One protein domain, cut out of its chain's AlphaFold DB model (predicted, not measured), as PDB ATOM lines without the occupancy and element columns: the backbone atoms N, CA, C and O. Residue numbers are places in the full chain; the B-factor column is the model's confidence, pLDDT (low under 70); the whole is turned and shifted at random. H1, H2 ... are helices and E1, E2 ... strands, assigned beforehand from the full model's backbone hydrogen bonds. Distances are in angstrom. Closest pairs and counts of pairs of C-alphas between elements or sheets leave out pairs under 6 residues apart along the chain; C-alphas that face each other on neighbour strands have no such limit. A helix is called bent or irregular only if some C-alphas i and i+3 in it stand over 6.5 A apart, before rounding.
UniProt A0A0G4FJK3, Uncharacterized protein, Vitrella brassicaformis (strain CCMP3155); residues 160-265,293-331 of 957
ATOM      1  N   PHE A 160     231.258 176.089 237.606       76.06
ATOM      2  CA  PHE A 160     231.282 177.087 236.536       76.06
ATOM      3  C   PHE A 160     232.682 177.597 236.162       76.06
ATOM      4  O   PHE A 160     232.835 178.145 235.078       76.06
ATOM      5  N   ASP A 161     233.694 177.386 237.004       82.62
ATOM      6  CA  ASP A 161     235.084 177.777 236.729       82.62
ATOM      7  C   ASP A 161     235.836 176.691 235.935       82.62
ATOM      8  O   ASP A 161     237.000 176.853 235.568       82.62
ATOM      9  N   VAL A 162     235.183 175.551 235.681       82.75
ATOM     10  CA  VAL A 162     235.751 174.442 234.916       82.75
ATOM     11  C   VAL A 162     235.728 174.800 233.421       82.75
ATOM     12  O   VAL A 162     234.654 175.103 232.897       82.75
ATOM     13  N   PRO A 163     236.871 174.735 232.704       88.00
ATOM     14  CA  PRO A 163     236.921 175.035 231.278       88.00
ATOM     15  C   PRO A 163     235.931 174.192 230.473       88.00
ATOM     16  O   PRO A 163     235.752 173.002 230.734       88.00
ATOM     17  N   GLU A 164     235.354 174.790 229.435       82.88
ATOM     18  CA  GLU A 164     234.362 174.152 228.567       82.88
ATOM     19  C   GLU A 164     234.853 172.806 228.007       82.88
ATOM     20  O   GLU A 164     234.138 171.813 228.057       82.88
ATOM     21  N   VAL A 165     236.129 172.703 227.618       86.19
ATOM     22  CA  VAL A 165     236.751 171.438 227.178       86.19
ATOM     23  C   VAL A 165     236.615 170.313 228.207       86.19
ATOM     24  O   VAL A 165     236.400 169.158 227.836       86.19
ATOM     25  N   VAL A 166     236.733 170.620 229.501       85.25
ATOM     26  CA  VAL A 166     236.597 169.616 230.562       85.25
ATOM     27  C   VAL A 166     235.135 169.197 230.703       85.25
ATOM     28  O   VAL A 166     234.852 168.009 230.884       85.25
ATOM     29  N   PHE A 167     234.206 170.143 230.532       82.44
ATOM     30  CA  PHE A 167     232.785 169.831 230.447       82.44
ATOM     31  C   PHE A 167     232.483 168.909 229.274       82.44
ATOM     32  O   PHE A 167     231.948 167.835 229.510       82.44
ATOM     33  N   TYR A 168     232.869 169.260 228.048       82.12
ATOM     34  CA  TYR A 168     232.592 168.447 226.861       82.12
ATOM     35  C   TYR A 168     233.246 167.064 226.937       82.12
ATOM     36  O   TYR A 168     232.614 166.057 226.627       82.12
ATOM     37  N   LYS A 169     234.506 166.985 227.383       83.25
ATOM     38  CA  LYS A 169     235.281 165.740 227.322       83.25
ATOM     39  C   LYS A 169     235.000 164.772 228.471       83.25
ATOM     40  O   LYS A 169     235.032 163.564 228.253       83.25
ATOM     41  N   PHE A 170     234.758 165.271 229.684       84.19
ATOM     42  CA  PHE A 170     234.657 164.418 230.877       84.19
ATOM     43  C   PHE A 170     233.264 164.427 231.509       84.19
ATOM     44  O   PHE A 170     232.782 163.384 231.953       84.19
ATOM     45  N   ILE A 171     232.600 165.585 231.542       84.38
ATOM     46  CA  ILE A 171     231.297 165.723 232.206       84.38
ATOM     47  C   ILE A 171     230.157 165.377 231.240       84.38
ATOM     48  O   ILE A 171     229.257 164.639 231.623       84.38
ATOM     49  N   GLY A 172     230.223 165.825 229.985       81.69
ATOM     50  CA  GLY A 172     229.228 165.637 228.925       81.69
ATOM     51  C   GLY A 172     228.793 164.181 228.771       81.69
ATOM     52  O   GLY A 172     227.618 163.893 228.999       81.69
ATOM     53  N   PRO A 173     229.721 163.228 228.556       81.38
ATOM     54  CA  PRO A 173     229.371 161.809 228.473       81.38
ATOM     55  C   PRO A 173     228.644 161.283 229.721       81.38
ATOM     56  O   PRO A 173     227.756 160.441 229.617       81.38
ATOM     57  N   SER A 174     228.971 161.810 230.908       81.06
ATOM     58  CA  SER A 174     228.290 161.447 232.161       81.06
ATOM     59  C   SER A 174     226.903 162.093 232.286       81.06
ATOM     60  O   SER A 174     226.018 161.532 232.933       81.06
ATOM     61  N   LEU A 175     226.683 163.247 231.648       79.38
ATOM     62  CA  LEU A 175     225.377 163.908 231.573       79.38
ATOM     63  C   LEU A 175     224.396 163.164 230.659       79.38
ATOM     64  O   LEU A 175     223.194 163.303 230.874       79.38
ATOM     65  N   GLY A 176     224.879 162.319 229.739       72.38
ATOM     66  CA  GLY A 176     224.072 161.433 228.881       72.38
ATOM     67  C   GLY A 176     223.298 160.335 229.629       72.38
ATOM     68  O   GLY A 176     222.600 159.513 229.026       72.38
ATOM     69  N   VAL A 177     223.387 160.304 230.960       82.00
ATOM     70  CA  VAL A 177     222.597 159.431 231.828       82.00
ATOM     71  C   VAL A 177     221.211 160.053 232.038       82.00
ATOM     72  O   VAL A 177     221.082 161.102 232.665       82.00
ATOM     73  N   VAL A 178     220.140 159.406 231.561       78.50
ATOM     74  CA  VAL A 178     218.757 159.953 231.581       78.50
ATOM     75  C   VAL A 178     218.306 160.520 232.947       78.50
ATOM     76  O   VAL A 178     217.740 161.620 232.983       78.50
ATOM     77  N   PRO A 179     218.559 159.844 234.089       76.25
ATOM     78  CA  PRO A 179     218.303 160.420 235.411       76.25
ATOM     79  C   PRO A 179     218.971 161.783 235.654       76.25
ATOM     80  O   PRO A 179     218.396 162.626 236.347       76.25
ATOM     81  N   MET A 180     220.157 162.020 235.088       76.38
ATOM     82  CA  MET A 180     220.908 163.266 235.235       76.38
ATOM     83  C   MET A 180     220.343 164.380 234.355       76.38
ATOM     84  O   MET A 180     220.105 165.463 234.884       76.38
ATOM     85  N   ILE A 181     220.009 164.111 233.085       76.00
ATOM     86  CA  ILE A 181     219.374 165.085 232.168       76.00
ATOM     87  C   ILE A 181     218.140 165.715 232.821       76.00
ATOM     88  O   ILE A 181     218.000 166.935 232.908       76.00
ATOM     89  N   GLY A 182     217.254 164.872 233.357       76.25
ATOM     90  CA  GLY A 182     216.017 165.337 233.975       76.25
ATOM     91  C   GLY A 182     216.206 166.095 235.294       76.25
ATOM     92  O   GLY A 182     215.323 166.877 235.655       76.25
ATOM     93  N   SER A 183     217.302 165.852 236.018       82.50
ATOM     94  CA  SER A 183     217.541 166.395 237.364       82.50
ATOM     95  C   SER A 183     218.422 167.644 237.333       82.50
ATOM     96  O   SER A 183     218.058 168.661 237.922       82.50
ATOM     97  N   LEU A 184     219.548 167.593 236.614       80.31
ATOM     98  CA  LEU A 184     220.517 168.686 236.512       80.31
ATOM     99  C   LEU A 184     219.987 169.842 235.670       80.31
ATOM    100  O   LEU A 184     220.147 170.990 236.076       80.31
ATOM    101  N   GLY A 185     219.263 169.561 234.579       80.69
ATOM    102  CA  GLY A 185     218.630 170.613 233.776       80.69
ATOM    103  C   GLY A 185     217.643 171.471 234.578       80.69
ATOM    104  O   GLY A 185     217.459 172.647 234.290       80.69
ATOM    105  N   ARG A 186     217.052 170.926 235.651       81.75
ATOM    106  CA  ARG A 186     216.189 171.691 236.568       81.75
ATOM    107  C   ARG A 186     216.949 172.425 237.667       81.75
ATOM    108  O   ARG A 186     216.380 173.323 238.276       81.75
ATOM    109  N   ALA A 187     218.186 172.025 237.952       85.12
ATOM    110  CA  ALA A 187     218.986 172.617 239.015       85.12
ATOM    111  C   ALA A 187     219.616 173.952 238.590       85.12
ATOM    112  O   ALA A 187     219.750 174.838 239.429       85.12
ATOM    113  N   HIS A 188     219.991 174.109 237.311       85.31
ATOM    114  CA  HIS A 188     220.597 175.347 236.811       85.31
ATOM    115  C   HIS A 188     220.399 175.545 235.291       85.31
ATOM    116  O   HIS A 188     220.539 174.573 234.543       85.31
ATOM    117  N   PRO A 189     220.172 176.784 234.797       85.25
ATOM    118  CA  PRO A 189     220.017 177.069 233.364       85.25
ATOM    119  C   PRO A 189     221.189 176.609 232.487       85.25
ATOM    120  O   PRO A 189     220.966 176.115 231.387       85.25
ATOM    121  N   ILE A 190     222.433 176.699 232.973       83.19
ATOM    122  CA  ILE A 190     223.611 176.216 232.221       83.19
ATOM    123  C   ILE A 190     223.527 174.707 231.971       83.19
ATOM    124  O   ILE A 190     223.722 174.259 230.844       83.19
ATOM    125  N   PHE A 191     223.160 173.914 232.984       85.44
ATOM    126  CA  PHE A 191     222.973 172.477 232.784       85.44
ATOM    127  C   PHE A 191     221.799 172.192 231.862       85.44
ATOM    128  O   PHE A 191     221.837 171.206 231.144       85.44
ATOM    129  N   HIS A 192     220.766 173.033 231.841       85.38
ATOM    130  CA  HIS A 192     219.667 172.889 230.887       85.38
ATOM    131  C   HIS A 192     220.131 173.057 229.436       85.38
ATOM    132  O   HIS A 192     219.698 172.301 228.574       85.38
ATOM    133  N   VAL A 193     221.036 174.004 229.171       88.50
ATOM    134  CA  VAL A 193     221.646 174.178 227.842       88.50
ATOM    135  C   VAL A 193     222.540 172.980 227.506       88.50
ATOM    136  O   VAL A 193     222.331 172.337 226.481       88.50
ATOM    137  N   MET A 194     223.452 172.598 228.407       87.62
ATOM    138  CA  MET A 194     224.375 171.469 228.196       87.62
ATOM    139  C   MET A 194     223.653 170.125 228.034       87.62
ATOM    140  O   MET A 194     224.018 169.294 227.212       87.62
ATOM    141  N   THR A 195     222.591 169.899 228.807       87.50
ATOM    142  CA  THR A 195     221.781 168.678 228.704       87.50
ATOM    143  C   THR A 195     220.866 168.676 227.487       87.50
ATOM    144  O   THR A 195     220.229 167.662 227.252       87.50
ATOM    145  N   ARG A 196     220.783 169.767 226.715       89.12
ATOM    146  CA  ARG A 196     220.029 169.823 225.456       89.12
ATOM    147  C   ARG A 196     220.906 169.785 224.213       89.12
ATOM    148  O   ARG A 196     220.393 169.382 223.174       89.12
ATOM    149  N   ASP A 197     222.169 170.185 224.320       91.38
ATOM    150  CA  ASP A 197     223.135 170.111 223.225       91.38
ATOM    151  C   ASP A 197     223.430 168.640 222.879       91.38
ATOM    152  O   ASP A 197     223.985 167.927 223.717       91.38
ATOM    153  N   PRO A 198     223.078 168.154 221.674       91.50
ATOM    154  CA  PRO A 198     223.306 166.763 221.312       91.50
ATOM    155  C   PRO A 198     224.783 166.386 221.253       91.50
ATOM    156  O   PRO A 198     225.122 165.241 221.545       91.50
ATOM    157  N   THR A 199     225.674 167.331 220.941       90.94
ATOM    158  CA  THR A 199     227.116 167.061 220.830       90.94
ATOM    159  C   THR A 199     227.758 166.706 222.175       90.94
ATOM    160  O   THR A 199     228.802 166.057 222.209       90.94
ATOM    161  N   MET A 200     227.090 167.050 223.282       89.81
ATOM    162  CA  MET A 200     227.506 166.711 224.643       89.81
ATOM    163  C   MET A 200     227.235 165.253 225.024       89.81
ATOM    164  O   MET A 200     227.799 164.782 226.012       89.81
ATOM    165  N   HIS A 201     226.399 164.534 224.265       89.50
ATOM    166  CA  HIS A 201     225.937 163.181 224.601       89.50
ATOM    167  C   HIS A 201     226.347 162.165 223.524       89.50
ATOM    168  O   HIS A 201     225.479 161.603 222.859       89.50
ATOM    169  N   PRO A 202     227.651 161.882 223.325       92.06
ATOM    170  CA  PRO A 202     228.076 160.834 222.388       92.06
ATOM    171  C   PRO A 202     227.635 159.438 222.855       92.06
ATOM    172  O   PRO A 202     227.415 158.540 222.040       92.06
ATOM    173  N   GLU A 203     227.461 159.261 224.169       93.38
ATOM    174  CA  GLU A 203     226.933 158.045 224.774       93.38
ATOM    175  C   GLU A 203     225.657 158.346 225.572       93.38
ATOM    176  O   GLU A 203     225.627 159.273 226.381       93.38
ATOM    177  N   ALA A 204     224.609 157.541 225.386       92.81
ATOM    178  CA  ALA A 204     223.386 157.605 226.182       92.81
ATOM    179  C   ALA A 204     223.270 156.368 227.070       92.81
ATOM    180  O   ALA A 204     223.299 155.241 226.575       92.81
ATOM    181  N   THR A 205     223.090 156.562 228.379       93.44
ATOM    182  CA  THR A 205     222.891 155.452 229.323       93.44
ATOM    183  C   THR A 205     221.552 155.571 230.054       93.44
ATOM    184  O   THR A 205     221.288 156.528 230.783       93.44
ATOM    185  N   ILE A 206     220.695 154.564 229.888       93.38
ATOM    186  CA  ILE A 206     219.374 154.445 230.509       93.38
ATOM    187  C   ILE A 206     219.372 153.229 231.436       93.38
ATOM    188  O   ILE A 206     219.018 152.112 231.050       93.38
ATOM    189  N   ALA A 207     219.773 153.453 232.683       92.38
ATOM    190  CA  ALA A 207     219.856 152.414 233.701       92.38
ATOM    191  C   ALA A 207     218.808 152.628 234.799       92.38
ATOM    192  O   ALA A 207     218.740 153.695 235.410       92.38
ATOM    193  N   SER A 208     217.996 151.604 235.061       90.31
ATOM    194  CA  SER A 208     217.045 151.577 236.169       90.31
ATOM    195  C   SER A 208     216.665 150.136 236.493       90.31
ATOM    196  O   SER A 208     216.266 149.380 235.616       90.31
ATOM    197  N   GLU A 209     216.707 149.775 237.775       88.81
ATOM    198  CA  GLU A 209     216.204 148.480 238.263       88.81
ATOM    199  C   GLU A 209     214.670 148.381 238.186       88.81
ATOM    200  O   GLU A 209     214.092 147.303 238.295       88.81
ATOM    201  N   ARG A 210     213.992 149.523 238.022       88.75
ATOM    202  CA  ARG A 210     212.535 149.631 237.918       88.75
ATOM    203  C   ARG A 210     212.123 149.949 236.490       88.75
ATOM    204  O   ARG A 210     212.858 150.624 235.770       88.75
ATOM    205  N   PHE A 211     210.908 149.558 236.122       88.62
ATOM    206  CA  PHE A 211     210.293 149.986 234.869       88.62
ATOM    207  C   PHE A 211     210.273 151.517 234.773       88.62
ATOM    208  O   PHE A 211     209.762 152.202 235.663       88.62
ATOM    209  N   LEU A 212     210.843 152.044 233.691       90.62
ATOM    210  CA  LEU A 212     210.741 153.456 233.350       90.62
ATOM    211  C   LEU A 212     209.614 153.628 232.342       90.62
ATOM    212  O   LEU A 212     209.623 153.001 231.287       90.62
ATOM    213  N   PHE A 213     208.694 154.539 232.635       92.06
ATOM    214  CA  PHE A 213     207.607 154.919 231.736       92.06
ATOM    215  C   PHE A 213     207.768 156.395 231.339       92.06
ATOM    216  O   PHE A 213     207.103 157.269 231.912       92.06
ATOM    217  N   PRO A 214     208.724 156.729 230.442       90.00
ATOM    218  CA  PRO A 214     208.869 158.092 229.952       90.00
ATOM    219  C   PRO A 214     207.561 158.560 229.313       90.00
ATOM    220  O   PRO A 214     207.046 157.929 228.399       90.00
ATOM    221  N   LYS A 215     207.020 159.691 229.768       91.50
ATOM    222  CA  LYS A 215     205.848 160.294 229.115       91.50
ATOM    223  C   LYS A 215     206.220 160.732 227.694       91.50
ATOM    224  O   LYS A 215     207.344 161.182 227.485       91.50
ATOM    225  N   ALA A 216     205.261 160.753 226.769       89.25
ATOM    226  CA  ALA A 216     205.479 161.212 225.389       89.25
ATOM    227  C   ALA A 216     206.184 162.583 225.295       89.25
ATOM    228  O   ALA A 216     207.098 162.753 224.497       89.25
ATOM    229  N   LYS A 217     205.847 163.540 226.178       90.44
ATOM    230  CA  LYS A 217     206.534 164.846 226.257       90.44
ATOM    231  C   LYS A 217     208.015 164.736 226.643       90.44
ATOM    232  O   LYS A 217     208.814 165.542 226.188       90.44
ATOM    233  N   ALA A 218     208.374 163.774 227.495       90.06
ATOM    234  CA  ALA A 218     209.764 163.524 227.868       90.06
ATOM    235  C   ALA A 218     210.523 162.861 226.715       90.06
ATOM    236  O   ALA A 218     211.620 163.300 226.405       90.06
ATOM    237  N   ILE A 219     209.905 161.887 226.034       91.62
ATOM    238  CA  ILE A 219     210.476 161.262 224.832       91.62
ATOM    239  C   ILE A 219     210.751 162.333 223.771       91.62
ATOM    240  O   ILE A 219     211.889 162.484 223.353       91.62
ATOM    241  N   ALA A 220     209.753 163.155 223.431       90.62
ATOM    242  CA  ALA A 220     209.898 164.232 222.450       90.62
ATOM    243  C   ALA A 220     210.965 165.274 222.831       90.62
ATOM    244  O   ALA A 220     211.595 165.853 221.953       90.62
ATOM    245  N   ALA A 221     211.179 165.519 224.128       88.62
ATOM    246  CA  ALA A 221     212.232 166.413 224.600       88.62
ATOM    247  C   ALA A 221     213.626 165.766 224.566       88.62
ATOM    248  O   ALA A 221     214.607 166.473 224.373       88.62
ATOM    249  N   TRP A 222     213.717 164.450 224.770       90.88
ATOM    250  CA  TRP A 222     214.979 163.711 224.801       90.88
ATOM    251  C   TRP A 222     215.472 163.305 223.414       90.88
ATOM    252  O   TRP A 222     216.676 163.282 223.194       90.88
ATOM    253  N   THR A 223     214.577 163.013 222.466       91.94
ATOM    254  CA  THR A 223     214.972 162.571 221.121       91.94
ATOM    255  C   THR A 223     215.944 163.546 220.433       91.94
ATOM    256  O   THR A 223     216.989 163.081 219.982       91.94
ATOM    257  N   PRO A 224     215.707 164.877 220.398       91.94
ATOM    258  CA  PRO A 224     216.654 165.817 219.788       91.94
ATOM    259  C   PRO A 224     217.991 165.888 220.530       91.94
ATOM    260  O   PRO A 224     219.037 166.002 219.903       91.94
ATOM    261  N   THR A 225     217.967 165.777 221.861       90.31
ATOM    262  CA  THR A 225     219.170 165.753 222.709       90.31
ATOM    263  C   THR A 225     220.054 164.549 222.420       90.31
ATOM    264  O   THR A 225     221.263 164.611 222.590       90.31
ATOM    265  N   PHE A 226     219.473 163.450 221.959       91.81
ATOM    266  CA  PHE A 226     220.228 162.251 221.642       91.81
ATOM    267  C   PHE A 226     220.576 162.115 220.152       91.81
ATOM    268  O   PHE A 226     221.052 161.066 219.729       91.81
ATOM    269  N   ALA A 227     220.391 163.170 219.352       91.38
ATOM    270  CA  ALA A 227     220.627 163.142 217.907       91.38
ATOM    271  C   ALA A 227     222.081 162.836 217.492       91.38
ATOM    272  O   ALA A 227     222.311 162.394 216.366       91.38
ATOM    273  N   ALA A 228     223.057 163.062 218.375       92.75
ATOM    274  CA  ALA A 228     224.468 162.754 218.122       92.75
ATOM    275  C   ALA A 228     224.986 161.542 218.918       92.75
ATOM    276  O   ALA A 228     226.191 161.295 218.934       92.75
ATOM    277  N   VAL A 229     224.099 160.768 219.556       94.31
ATOM    278  CA  VAL A 229     224.491 159.549 220.272       94.31
ATOM    279  C   VAL A 229     224.974 158.510 219.264       94.31
ATOM    280  O   VAL A 229     224.235 158.107 218.366       94.31
ATOM    281  N   THR A 230     226.198 158.024 219.447       95.75
ATOM    282  CA  THR A 230     226.754 156.900 218.679       95.75
ATOM    283  C   THR A 230     226.661 155.587 219.453       95.75
ATOM    284  O   THR A 230     226.629 154.512 218.853       95.75
ATOM    285  N   LYS A 231     226.552 155.653 220.787       95.69
ATOM    286  CA  LYS A 231     226.488 154.486 221.672       95.69
ATOM    287  C   LYS A 231     225.367 154.601 222.701       95.69
ATOM    288  O   LYS A 231     225.377 155.485 223.549       95.69
ATOM    289  N   ALA A 232     224.421 153.669 222.674       95.75
ATOM    290  CA  ALA A 232     223.307 153.603 223.615       95.75
ATOM    291  C   ALA A 232     223.416 152.363 224.513       95.75
ATOM    292  O   ALA A 232     223.561 151.247 224.023       95.75
ATOM    293  N   THR A 233     223.312 152.548 225.830       95.44
ATOM    294  CA  THR A 233     223.279 151.473 226.833       95.44
ATOM    295  C   THR A 233     221.995 151.562 227.650       95.44
ATOM    296  O   THR A 233     221.705 152.582 228.260       95.44
ATOM    297  N   ILE A 234     221.206 150.498 227.689       95.56
ATOM    298  CA  ILE A 234     219.875 150.444 228.284       95.56
ATOM    299  C   ILE A 234     219.823 149.209 229.160       95.56
ATOM    300  O   ILE A 234     219.645 148.100 228.679       95.56
ATOM    301  N   THR A 235     219.988 149.392 230.461       94.00
ATOM    302  CA  THR A 235     219.956 148.290 231.434       94.00
ATOM    303  C   THR A 235     218.654 148.301 232.232       94.00
ATOM    304  O   THR A 235     218.645 148.043 233.433       94.00
ATOM    305  N   THR A 236     217.568 148.725 231.585       91.38
ATOM    306  CA  THR A 236     216.254 148.918 232.204       91.38
ATOM    307  C   THR A 236     215.273 147.873 231.674       91.38
ATOM    308  O   THR A 236     215.299 147.589 230.468       91.38
ATOM    309  N   PRO A 237     214.372 147.327 232.515       91.56
ATOM    310  CA  PRO A 237     213.260 146.512 232.050       91.56
ATOM    311  C   PRO A 237     212.486 147.197 230.919       91.56
ATOM    312  O   PRO A 237     212.149 148.380 231.011       91.56
ATOM    313  N   HIS A 238     212.215 146.452 229.848       92.25
ATOM    314  CA  HIS A 238     211.555 146.994 228.667       92.25
ATOM    315  C   HIS A 238     210.173 147.576 229.005       92.25
ATOM    316  O   HIS A 238     209.356 146.944 229.679       92.25
ATOM    317  N   THR A 239     209.897 148.756 228.455       92.56
ATOM    318  CA  THR A 239     208.565 149.364 228.387       92.56
ATOM    319  C   THR A 239     208.324 149.878 226.973       92.56
ATOM    320  O   THR A 239     209.271 150.220 226.260       92.56
ATOM    321  N   HIS A 240     207.058 149.968 226.564       90.44
ATOM    322  CA  HIS A 240     206.714 150.462 225.230       90.44
ATOM    323  C   HIS A 240     207.266 151.876 224.995       90.44
ATOM    324  O   HIS A 240     207.904 152.147 223.979       90.44
ATOM    325  N   SER A 241     207.130 152.744 225.995       92.00
ATOM    326  CA  SER A 241     207.691 154.094 225.990       92.00
ATOM    327  C   SER A 241     209.218 154.117 225.783       92.00
ATOM    328  O   SER A 241     209.727 154.965 225.051       92.00
ATOM    329  N   LEU A 242     209.963 153.166 226.363       93.88
ATOM    330  CA  LEU A 242     211.396 153.025 226.088       93.88
ATOM    331  C   LEU A 242     211.668 152.515 224.671       93.88
ATOM    332  O   LEU A 242     212.594 153.015 224.050       93.88
ATOM    333  N   SER A 243     210.875 151.580 224.135       93.50
ATOM    334  CA  SER A 243     211.042 151.130 222.743       93.50
ATOM    335  C   SER A 243     210.866 152.273 221.736       93.50
ATOM    336  O   SER A 243     211.666 152.393 220.817       93.50
ATOM    337  N   ILE A 244     209.901 153.172 221.968       92.75
ATOM    338  CA  ILE A 244     209.692 154.370 221.137       92.75
ATOM    339  C   ILE A 244     210.873 155.331 221.265       92.75
ATOM    340  O   ILE A 244     211.332 155.865 220.260       92.75
ATOM    341  N   LEU A 245     211.368 155.568 222.488       93.31
ATOM    342  CA  LEU A 245     212.543 156.415 222.692       93.31
ATOM    343  C   LEU A 245     213.716 155.874 221.886       93.31
ATOM    344  O   LEU A 245     214.301 156.611 221.111       93.31
ATOM    345  N   VAL A 246     213.988 154.585 222.050       93.75
ATOM    346  CA  VAL A 246     215.037 153.826 221.384       93.75
ATOM    347  C   VAL A 246     214.921 153.954 219.866       93.75
ATOM    348  O   VAL A 246     215.860 154.411 219.237       93.75
ATOM    349  N   GLU A 247     213.752 153.722 219.282       93.06
ATOM    350  CA  GLU A 247     213.498 153.952 217.849       93.06
ATOM    351  C   GLU A 247     213.693 155.408 217.415       93.06
ATOM    352  O   GLU A 247     214.242 155.665 216.347       93.06
ATOM    353  N   GLY A 248     213.316 156.366 218.263       90.56
ATOM    354  CA  GLY A 248     213.615 157.780 218.060       90.56
ATOM    355  C   GLY A 248     215.117 158.071 218.079       90.56
ATOM    356  O   GLY A 248     215.582 158.889 217.290       90.56
ATOM    357  N   LEU A 249     215.882 157.363 218.917       87.12
ATOM    358  CA  LEU A 249     217.341 157.398 218.887       87.12
ATOM    359  C   LEU A 249     217.896 156.784 217.597       87.12
ATOM    360  O   LEU A 249     219.008 157.100 217.207       87.12
ATOM    361  N   PHE A 250     217.171 155.907 216.913       75.06
ATOM    362  CA  PHE A 250     217.698 155.201 215.742       75.06
ATOM    363  C   PHE A 250     217.477 155.897 214.412       75.06
ATOM    364  O   PHE A 250     218.189 155.606 213.455       75.06
ATOM    365  N   ALA A 251     216.620 156.917 214.383       75.06
ATOM    366  CA  ALA A 251     216.701 157.943 213.347       75.06
ATOM    367  C   ALA A 251     218.066 158.678 213.349       75.06
ATOM    368  O   ALA A 251     218.347 159.462 212.445       75.06
ATOM    369  N   THR A 252     218.906 158.442 214.365       68.69
ATOM    370  CA  THR A 252     220.176 159.126 214.609       68.69
ATOM    371  C   THR A 252     221.400 158.236 214.297       68.69
ATOM    372  O   THR A 252     221.301 157.217 213.616       68.69
ATOM    373  N   GLN A 253     222.590 158.648 214.740       88.62
ATOM    374  CA  GLN A 253     223.907 158.095 214.396       88.62
ATOM    375  C   GLN A 253     224.315 156.846 215.207       88.62
ATOM    376  O   GLN A 253     225.507 156.553 215.277       88.62
ATOM    377  N   ILE A 254     223.388 156.108 215.837       95.00
ATOM    378  CA  ILE A 254     223.783 155.006 216.733       95.00
ATOM    379  C   ILE A 254     224.472 153.882 215.958       95.00
ATOM    380  O   ILE A 254     223.870 153.224 215.110       95.00
ATOM    381  N   GLU A 255     225.712 153.608 216.352       96.19
ATOM    382  CA  GLU A 255     226.527 152.496 215.875       96.19
ATOM    383  C   GLU A 255     226.567 151.328 216.865       96.19
ATOM    384  O   GLU A 255     226.781 150.185 216.460       96.19
ATOM    385  N   TYR A 256     226.326 151.593 218.153       96.31
ATOM    386  CA  TYR A 256     226.382 150.601 219.225       96.31
ATOM    387  C   TYR A 256     225.138 150.649 220.120       96.31
ATOM    388  O   TYR A 256     224.847 151.677 220.729       96.31
ATOM    389  N   LEU A 257     224.445 149.522 220.278       96.06
ATOM    390  CA  LEU A 257     223.333 149.351 221.213       96.06
ATOM    391  C   LEU A 257     223.645 148.230 222.200       96.06
ATOM    392  O   LEU A 257     223.844 147.093 221.797       96.06
ATOM    393  N   TRP A 258     223.576 148.513 223.494       96.06
ATOM    394  CA  TRP A 258     223.454 147.511 224.547       96.06
ATOM    395  C   TRP A 258     222.097 147.678 225.210       96.06
ATOM    396  O   TRP A 258     221.855 148.704 225.821       96.06
ATOM    397  N   ALA A 259     221.201 146.706 225.119       95.19
ATOM    398  CA  ALA A 259     219.878 146.753 225.720       95.19
ATOM    399  C   ALA A 259     219.591 145.449 226.469       95.19
ATOM    400  O   ALA A 259     219.273 144.440 225.861       95.19
ATOM    401  N   ASP A 260     219.704 145.454 227.791       93.38
ATOM    402  CA  ASP A 260     219.512 144.286 228.650       93.38
ATOM    403  C   ASP A 260     218.490 144.639 229.739       93.38
ATOM    404  O   ASP A 260     218.541 145.712 230.334       93.38
ATOM    405  N   THR A 261     217.540 143.754 230.032       87.50
ATOM    406  CA  THR A 261     216.641 143.972 231.177       87.50
ATOM    407  C   THR A 261     217.345 143.792 232.524       87.50
ATOM    408  O   THR A 261     216.739 144.051 233.563       87.50
ATOM    409  N   GLY A 262     218.608 143.353 232.510       78.19
ATOM    410  CA  GLY A 262     219.349 142.952 233.694       78.19
ATOM    411  C   GLY A 262     218.749 141.684 234.301       78.19
ATOM    412  O   GLY A 262     217.624 141.276 233.992       78.19
ATOM    413  N   ARG A 263     219.482 141.041 235.215       66.75
ATOM    414  CA  ARG A 263     218.877 140.036 236.095       66.75
ATOM    415  C   ARG A 263     217.951 140.778 237.055       66.75
ATOM    416  O   ARG A 263     218.387 141.155 238.139       66.75
ATOM    417  N   VAL A 264     216.694 140.996 236.665       57.38
ATOM    418  CA  VAL A 264     215.622 141.334 237.612       57.38
ATOM    419  C   VAL A 264     215.644 140.208 238.641       57.38
ATOM    420  O   VAL A 264     215.356 139.059 238.313       57.38
ATOM    421  N   GLY A 265     216.201 140.494 239.817       52.09
ATOM    422  CA  GLY A 265     216.881 139.481 240.612       52.09
ATOM    423  C   GLY A 265     215.962 138.358 241.061       52.09
ATOM    424  O   GLY A 265     215.307 138.524 242.072       52.09
ATOM    425  N   GLU A 293     203.582 147.320 210.732       72.56
ATOM    426  CA  GLU A 293     203.470 146.951 209.320       72.56
ATOM    427  C   GLU A 293     204.653 147.530 208.541       72.56
ATOM    428  O   GLU A 293     205.161 146.915 207.609       72.56
ATOM    429  N   LYS A 294     205.155 148.686 208.995       87.62
ATOM    430  CA  LYS A 294     206.352 149.318 208.458       87.62
ATOM    431  C   LYS A 294     207.589 148.900 209.256       87.62
ATOM    432  O   LYS A 294     207.609 149.095 210.473       87.62
ATOM    433  N   PRO A 295     208.620 148.350 208.599       85.81
ATOM    434  CA  PRO A 295     209.894 148.104 209.250       85.81
ATOM    435  C   PRO A 295     210.511 149.406 209.768       85.81
ATOM    436  O   PRO A 295     210.364 150.462 209.152       85.81
ATOM    437  N   VAL A 296     211.209 149.323 210.899       89.88
ATOM    438  CA  VAL A 296     211.940 150.451 211.486       89.88
ATOM    439  C   VAL A 296     213.418 150.282 211.125       89.88
ATOM    440  O   VAL A 296     214.031 149.360 211.658       89.88
ATOM    441  N   PRO A 297     213.995 151.086 210.213       90.88
ATOM    442  CA  PRO A 297     215.373 150.915 209.761       90.88
ATOM    443  C   PRO A 297     216.400 151.452 210.761       90.88
ATOM    444  O   PRO A 297     216.218 152.507 211.361       90.88
ATOM    445  N   PHE A 298     217.511 150.728 210.882       92.69
ATOM    446  CA  PHE A 298     218.672 151.042 211.712       92.69
ATOM    447  C   PHE A 298     219.918 151.090 210.824       92.69
ATOM    448  O   PHE A 298     220.726 150.154 210.817       92.69
ATOM    449  N   PRO A 299     220.078 152.169 210.042       91.25
ATOM    450  CA  PRO A 299     221.037 152.212 208.944       91.25
ATOM    451  C   PRO A 299     222.503 152.199 209.380       91.25
ATOM    452  O   PRO A 299     223.369 151.935 208.555       91.25
ATOM    453  N   LYS A 300     222.794 152.515 210.647       94.56
ATOM    454  CA  LYS A 300     224.160 152.653 211.174       94.56
ATOM    455  C   LYS A 300     224.486 151.688 212.303       94.56
ATOM    456  O   LYS A 300     225.629 151.664 212.747       94.56
ATOM    457  N   LEU A 301     223.517 150.891 212.758       94.38
ATOM    458  CA  LEU A 301     223.695 150.058 213.938       94.38
ATOM    459  C   LEU A 301     224.587 148.855 213.611       94.38
ATOM    460  O   LEU A 301     224.113 147.838 213.110       94.38
ATOM    461  N   LYS A 302     225.880 148.994 213.911       93.88
ATOM    462  CA  LYS A 302     226.913 147.986 213.671       93.88
ATOM    463  C   LYS A 302     226.931 146.928 214.753       93.88
ATOM    464  O   LYS A 302     227.039 145.749 214.446       93.88
ATOM    465  N   VAL A 303     226.822 147.321 216.018       93.38
ATOM    466  CA  VAL A 303     226.969 146.402 217.149       93.38
ATOM    467  C   VAL A 303     225.739 146.446 218.042       93.38
ATOM    468  O   VAL A 303     225.344 147.501 218.524       93.38
ATOM    469  N   VAL A 304     225.153 145.285 218.309       93.50
ATOM    470  CA  VAL A 304     223.964 145.122 219.145       93.50
ATOM    471  C   VAL A 304     224.251 144.101 220.226       93.50
ATOM    472  O   VAL A 304     224.758 143.031 219.941       93.50
ATOM    473  N   HIS A 305     223.919 144.413 221.467       92.75
ATOM    474  CA  HIS A 305     223.963 143.519 222.612       92.75
ATOM    475  C   HIS A 305     222.577 143.533 223.256       92.75
ATOM    476  O   HIS A 305     222.258 144.478 223.964       92.75
ATOM    477  N   VAL A 306     221.726 142.542 222.992       92.50
ATOM    478  CA  VAL A 306     220.335 142.517 223.482       92.50
ATOM    479  C   VAL A 306     220.102 141.393 224.482       92.50
ATOM    480  O   VAL A 306     220.395 140.239 224.205       92.50
ATOM    481  N   GLY A 307     219.547 141.721 225.644       89.50
ATOM    482  CA  GLY A 307     219.292 140.806 226.748       89.50
ATOM    483  C   GLY A 307     217.827 140.792 227.193       89.50
ATOM    484  O   GLY A 307     217.168 141.836 227.232       89.50
ATOM    485  N   GLY A 308     217.305 139.622 227.564       88.25
ATOM    486  CA  GLY A 308     215.988 139.499 228.195       88.25
ATOM    487  C   GLY A 308     214.825 139.888 227.279       88.25
ATOM    488  O   GLY A 308     214.727 139.433 226.138       88.25
ATOM    489  N   LEU A 309     213.913 140.736 227.770       87.62
ATOM    490  CA  LEU A 309     212.737 141.152 226.991       87.62
ATOM    491  C   LEU A 309     213.098 141.980 225.752       87.62
ATOM    492  O   LEU A 309     212.309 142.001 224.813       87.62
ATOM    493  N   TRP A 310     214.275 142.616 225.704       91.94
ATOM    494  CA  TRP A 310     214.693 143.454 224.571       91.94
ATOM    495  C   TRP A 310     214.820 142.688 223.255       91.94
ATOM    496  O   TRP A 310     214.546 143.251 222.196       91.94
ATOM    497  N   VAL A 311     215.123 141.389 223.312       86.94
ATOM    498  CA  VAL A 311     215.133 140.515 222.128       86.94
ATOM    499  C   VAL A 311     213.761 140.488 221.444       86.94
ATOM    500  O   VAL A 311     213.654 140.588 220.223       86.94
ATOM    501  N   TRP A 312     212.688 140.423 222.233       84.25
ATOM    502  CA  TRP A 312     211.318 140.403 221.719       84.25
ATOM    503  C   TRP A 312     210.877 141.744 221.147       84.25
ATOM    504  O   TRP A 312     210.013 141.781 220.270       84.25
ATOM    505  N   VAL A 313     211.439 142.839 221.653       87.88
ATOM    506  CA  VAL A 313     211.121 144.195 221.198       87.88
ATOM    507  C   VAL A 313     211.571 144.364 219.762       87.88
ATOM    508  O   VAL A 313     210.746 144.713 218.925       87.88
ATOM    509  N   ALA A 314     212.832 144.030 219.475       85.81
ATOM    510  CA  ALA A 314     213.386 144.115 218.128       85.81
ATOM    511  C   ALA A 314     212.533 143.332 217.118       85.81
ATOM    512  O   ALA A 314     212.176 143.853 216.062       85.81
ATOM    513  N   TYR A 315     212.110 142.122 217.499       81.50
ATOM    514  CA  TYR A 315     211.200 141.304 216.701       81.50
ATOM    515  C   TYR A 315     209.822 141.952 216.496       81.50
ATOM    516  O   TYR A 315     209.392 142.179 215.365       81.50
ATOM    517  N   ARG A 316     209.109 142.275 217.583       83.38
ATOM    518  CA  ARG A 316     207.726 142.779 217.507       83.38
ATOM    519  C   ARG A 316     207.633 144.138 216.823       83.38
ATOM    520  O   ARG A 316     206.629 144.435 216.179       83.38
ATOM    521  N   ARG A 317     208.662 144.967 216.980       86.94
ATOM    522  CA  ARG A 317     208.747 146.303 216.386       86.94
ATOM    523  C   ARG A 317     209.320 146.294 214.967       86.94
ATOM    524  O   ARG A 317     209.366 147.357 214.355       86.94
ATOM    525  N   ASN A 318     209.669 145.119 214.433       86.88
ATOM    526  CA  ASN A 318     210.156 144.929 213.068       86.88
ATOM    527  C   ASN A 318     211.410 145.776 212.768       86.88
ATOM    528  O   ASN A 318     211.449 146.528 211.793       86.88
ATOM    529  N   TRP A 319     212.410 145.709 213.652       90.94
ATOM    530  CA  TRP A 319     213.673 146.432 213.482       90.94
ATOM    531  C   TRP A 319     214.481 145.857 212.309       90.94
ATOM    532  O   TRP A 319     214.729 144.656 212.249       90.94
ATOM    533  N   GLN A 320     214.925 146.719 211.395       89.19
ATOM    534  CA  GLN A 320     215.780 146.374 210.259       89.19
ATOM    535  C   GLN A 320     217.217 146.821 210.521       89.19
ATOM    536  O   GLN A 320     217.543 147.999 210.400       89.19
ATOM    537  N   LEU A 321     218.088 145.873 210.860       89.75
ATOM    538  CA  LEU A 321     219.482 146.123 211.230       89.75
ATOM    539  C   LEU A 321     220.410 146.048 210.002       89.75
ATOM    540  O   LEU A 321     221.187 145.109 209.859       89.75
ATOM    541  N   THR A 322     220.307 147.010 209.080       87.81
ATOM    542  CA  THR A 322     220.949 146.917 207.748       87.81
ATOM    543  C   THR A 322     222.476 147.020 207.761       87.81
ATOM    544  O   THR A 322     223.113 146.561 206.817       87.81
ATOM    545  N   ALA A 323     223.072 147.594 208.809       89.19
ATOM    546  CA  ALA A 323     224.524 147.722 208.970       89.19
ATOM    547  C   ALA A 323     225.101 146.794 210.050       89.19
ATOM    548  O   ALA A 323     226.203 147.038 210.534       89.19
ATOM    549  N   LEU A 324     224.366 145.753 210.455       90.88
ATOM    550  CA  LEU A 324     224.746 144.895 211.575       90.88
ATOM    551  C   LEU A 324     226.033 144.113 211.290       90.88
ATOM    552  O   LEU A 324     226.051 143.132 210.551       90.88
ATOM    553  N   GLU A 325     227.104 144.523 211.955       88.25
ATOM    554  CA  GLU A 325     228.384 143.827 211.989       88.25
ATOM    555  C   GLU A 325     228.413 142.797 213.115       88.25
ATOM    556  O   GLU A 325     228.973 141.723 212.952       88.25
ATOM    557  N   LYS A 326     227.808 143.084 214.270       84.25
ATOM    558  CA  LYS A 326     227.856 142.197 215.429       84.25
ATOM    559  C   LYS A 326     226.584 142.227 216.253       84.25
ATOM    560  O   LYS A 326     226.135 143.283 216.666       84.25
ATOM    561  N   LEU A 327     226.049 141.058 216.585       86.38
ATOM    562  CA  LEU A 327     224.880 140.913 217.459       86.38
ATOM    563  C   LEU A 327     225.221 139.940 218.564       86.38
ATOM    564  O   LEU A 327     225.399 138.781 218.242       86.38
ATOM    565  N   SER A 328     225.300 140.403 219.806       83.62
ATOM    566  CA  SER A 328     225.309 139.632 221.044       83.62
ATOM    567  C   SER A 328     223.870 139.505 221.563       83.62
ATOM    568  O   SER A 328     223.183 140.517 221.688       83.62
ATOM    569  N   MET A 329     223.399 138.315 221.903       83.69
ATOM    570  CA  MET A 329     222.093 138.105 222.542       83.69
ATOM    571  C   MET A 329     222.295 137.519 223.938       83.69
ATOM    572  O   MET A 329     223.262 136.816 224.152       83.69
ATOM    573  N   ARG A 330     221.428 137.789 224.911       77.31
ATOM    574  CA  ARG A 330     221.533 137.230 226.266       77.31
ATOM    575  C   ARG A 330     220.147 136.897 226.816       77.31
ATOM    576  O   ARG A 330     219.187 137.619 226.577       77.31
ATOM    577  N   ASP A 331     220.038 135.830 227.601       63.28
ATOM    578  CA  ASP A 331     218.876 135.543 228.454       63.28
ATOM    579  C   ASP A 331     217.501 135.592 227.739       63.28
ATOM    580  O   ASP A 331     216.560 136.232 228.209       63.28
TER     581      ASP A 331
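AT A GLANCE: This is residues 160 to 265 and 293 to 331 of the 957 residues of an uncharacterized protein of Vitrella brassicaformis (strain CCMP3155) (UniProt A0A0G4FJK3). A nearly flat wall of five parallel strands has helices H5 and H6 over one face, with H4 packed beside H5, and no named helix over the other face. Beyond the edge strand E1, helices H1, H2 and H3 form a small group that extends the long axis. The printed part has 145 residues, with six named helices and five named strands in the order H1 H2 H3 E1 H4 E2 H5 E3 E4 H6 E5; the sheet runs E1 E2 E3 E4 E5, and the class is mixed. It is compact, with a radius of gyration of the C-alphas of 15.2 A, and only just elongated, spanning 48 by 31 by 27 A.

HOW THE PARTS SIT: H1, residues 164 to 175, only grazes the sheet with residues 172 to 175; the C-alphas of Pro 173 and Glu 203 of E1, residues 203 to 207, are its closest to that strand, 5.8 A apart. H2, residues 178 to 187, and H3, residues 189 to 194, form a helical hairpin; the C-alphas of Gly 185 and His 192 are closest, 3.8 A apart. H4, residues 216 to 225, touches H5, residues 240 to 250, at a shallow tilt of 22 degrees, the same way, closest at the C-alphas of Ile 219 and Leu 245, 5.7 A. E1 is parallel to E2, residues 231 to 235, with N 206 and O 233 at 2.8 A. E2 is parallel to E3, residues 256 to 260, with N 234 and O 258 at 2.7 A. E3 is parallel to E4, residues 303 to 307, with N 259 and O 305 at 2.7 A. E4 is parallel to E5, residues 326 to 330, with N 328 and O 304 at 2.7 A. H5 runs along the strands over E2, at a height over the sheet of 10.4 A. On the same face, H6, residues 310 to 316, stands up from the sheet, its line rising 66 degrees. E1 H4 E2, E2 H5 E3 and E4 H6 E5 are strand-helix-strand units, two parallel neighbour strands with a helix between, each with a right-handed crossover. Every O i to N i+4 pair is within hydrogen-bond range in H3, H5 and H6; H1 has 5 of 8, H2 5 of 6 and H4 4 of 6.

IN THESE COORDINATES: H1 begins at C-alpha 164, (234.362, 174.152, 228.567), and is 14.0 A long. H2 and H4 are each 14.7 A long and H5 is 15.3 A. H4 is only just irregular, with C-alphas 221 and 224 at 6.6 A. E5 ends at C-alpha 330, (221.533, 137.230, 226.266).

THE WHOLE: The two C-alphas farthest apart, those of Asp 161 and Glu 293, are 52.0 A apart. Residues 266 to 292 are not printed, with 34.9 A between C-alphas 265 and 293. Of the links printed whole, none is long. Residues 252, 263 to 265 and 331 have pLDDT under 70.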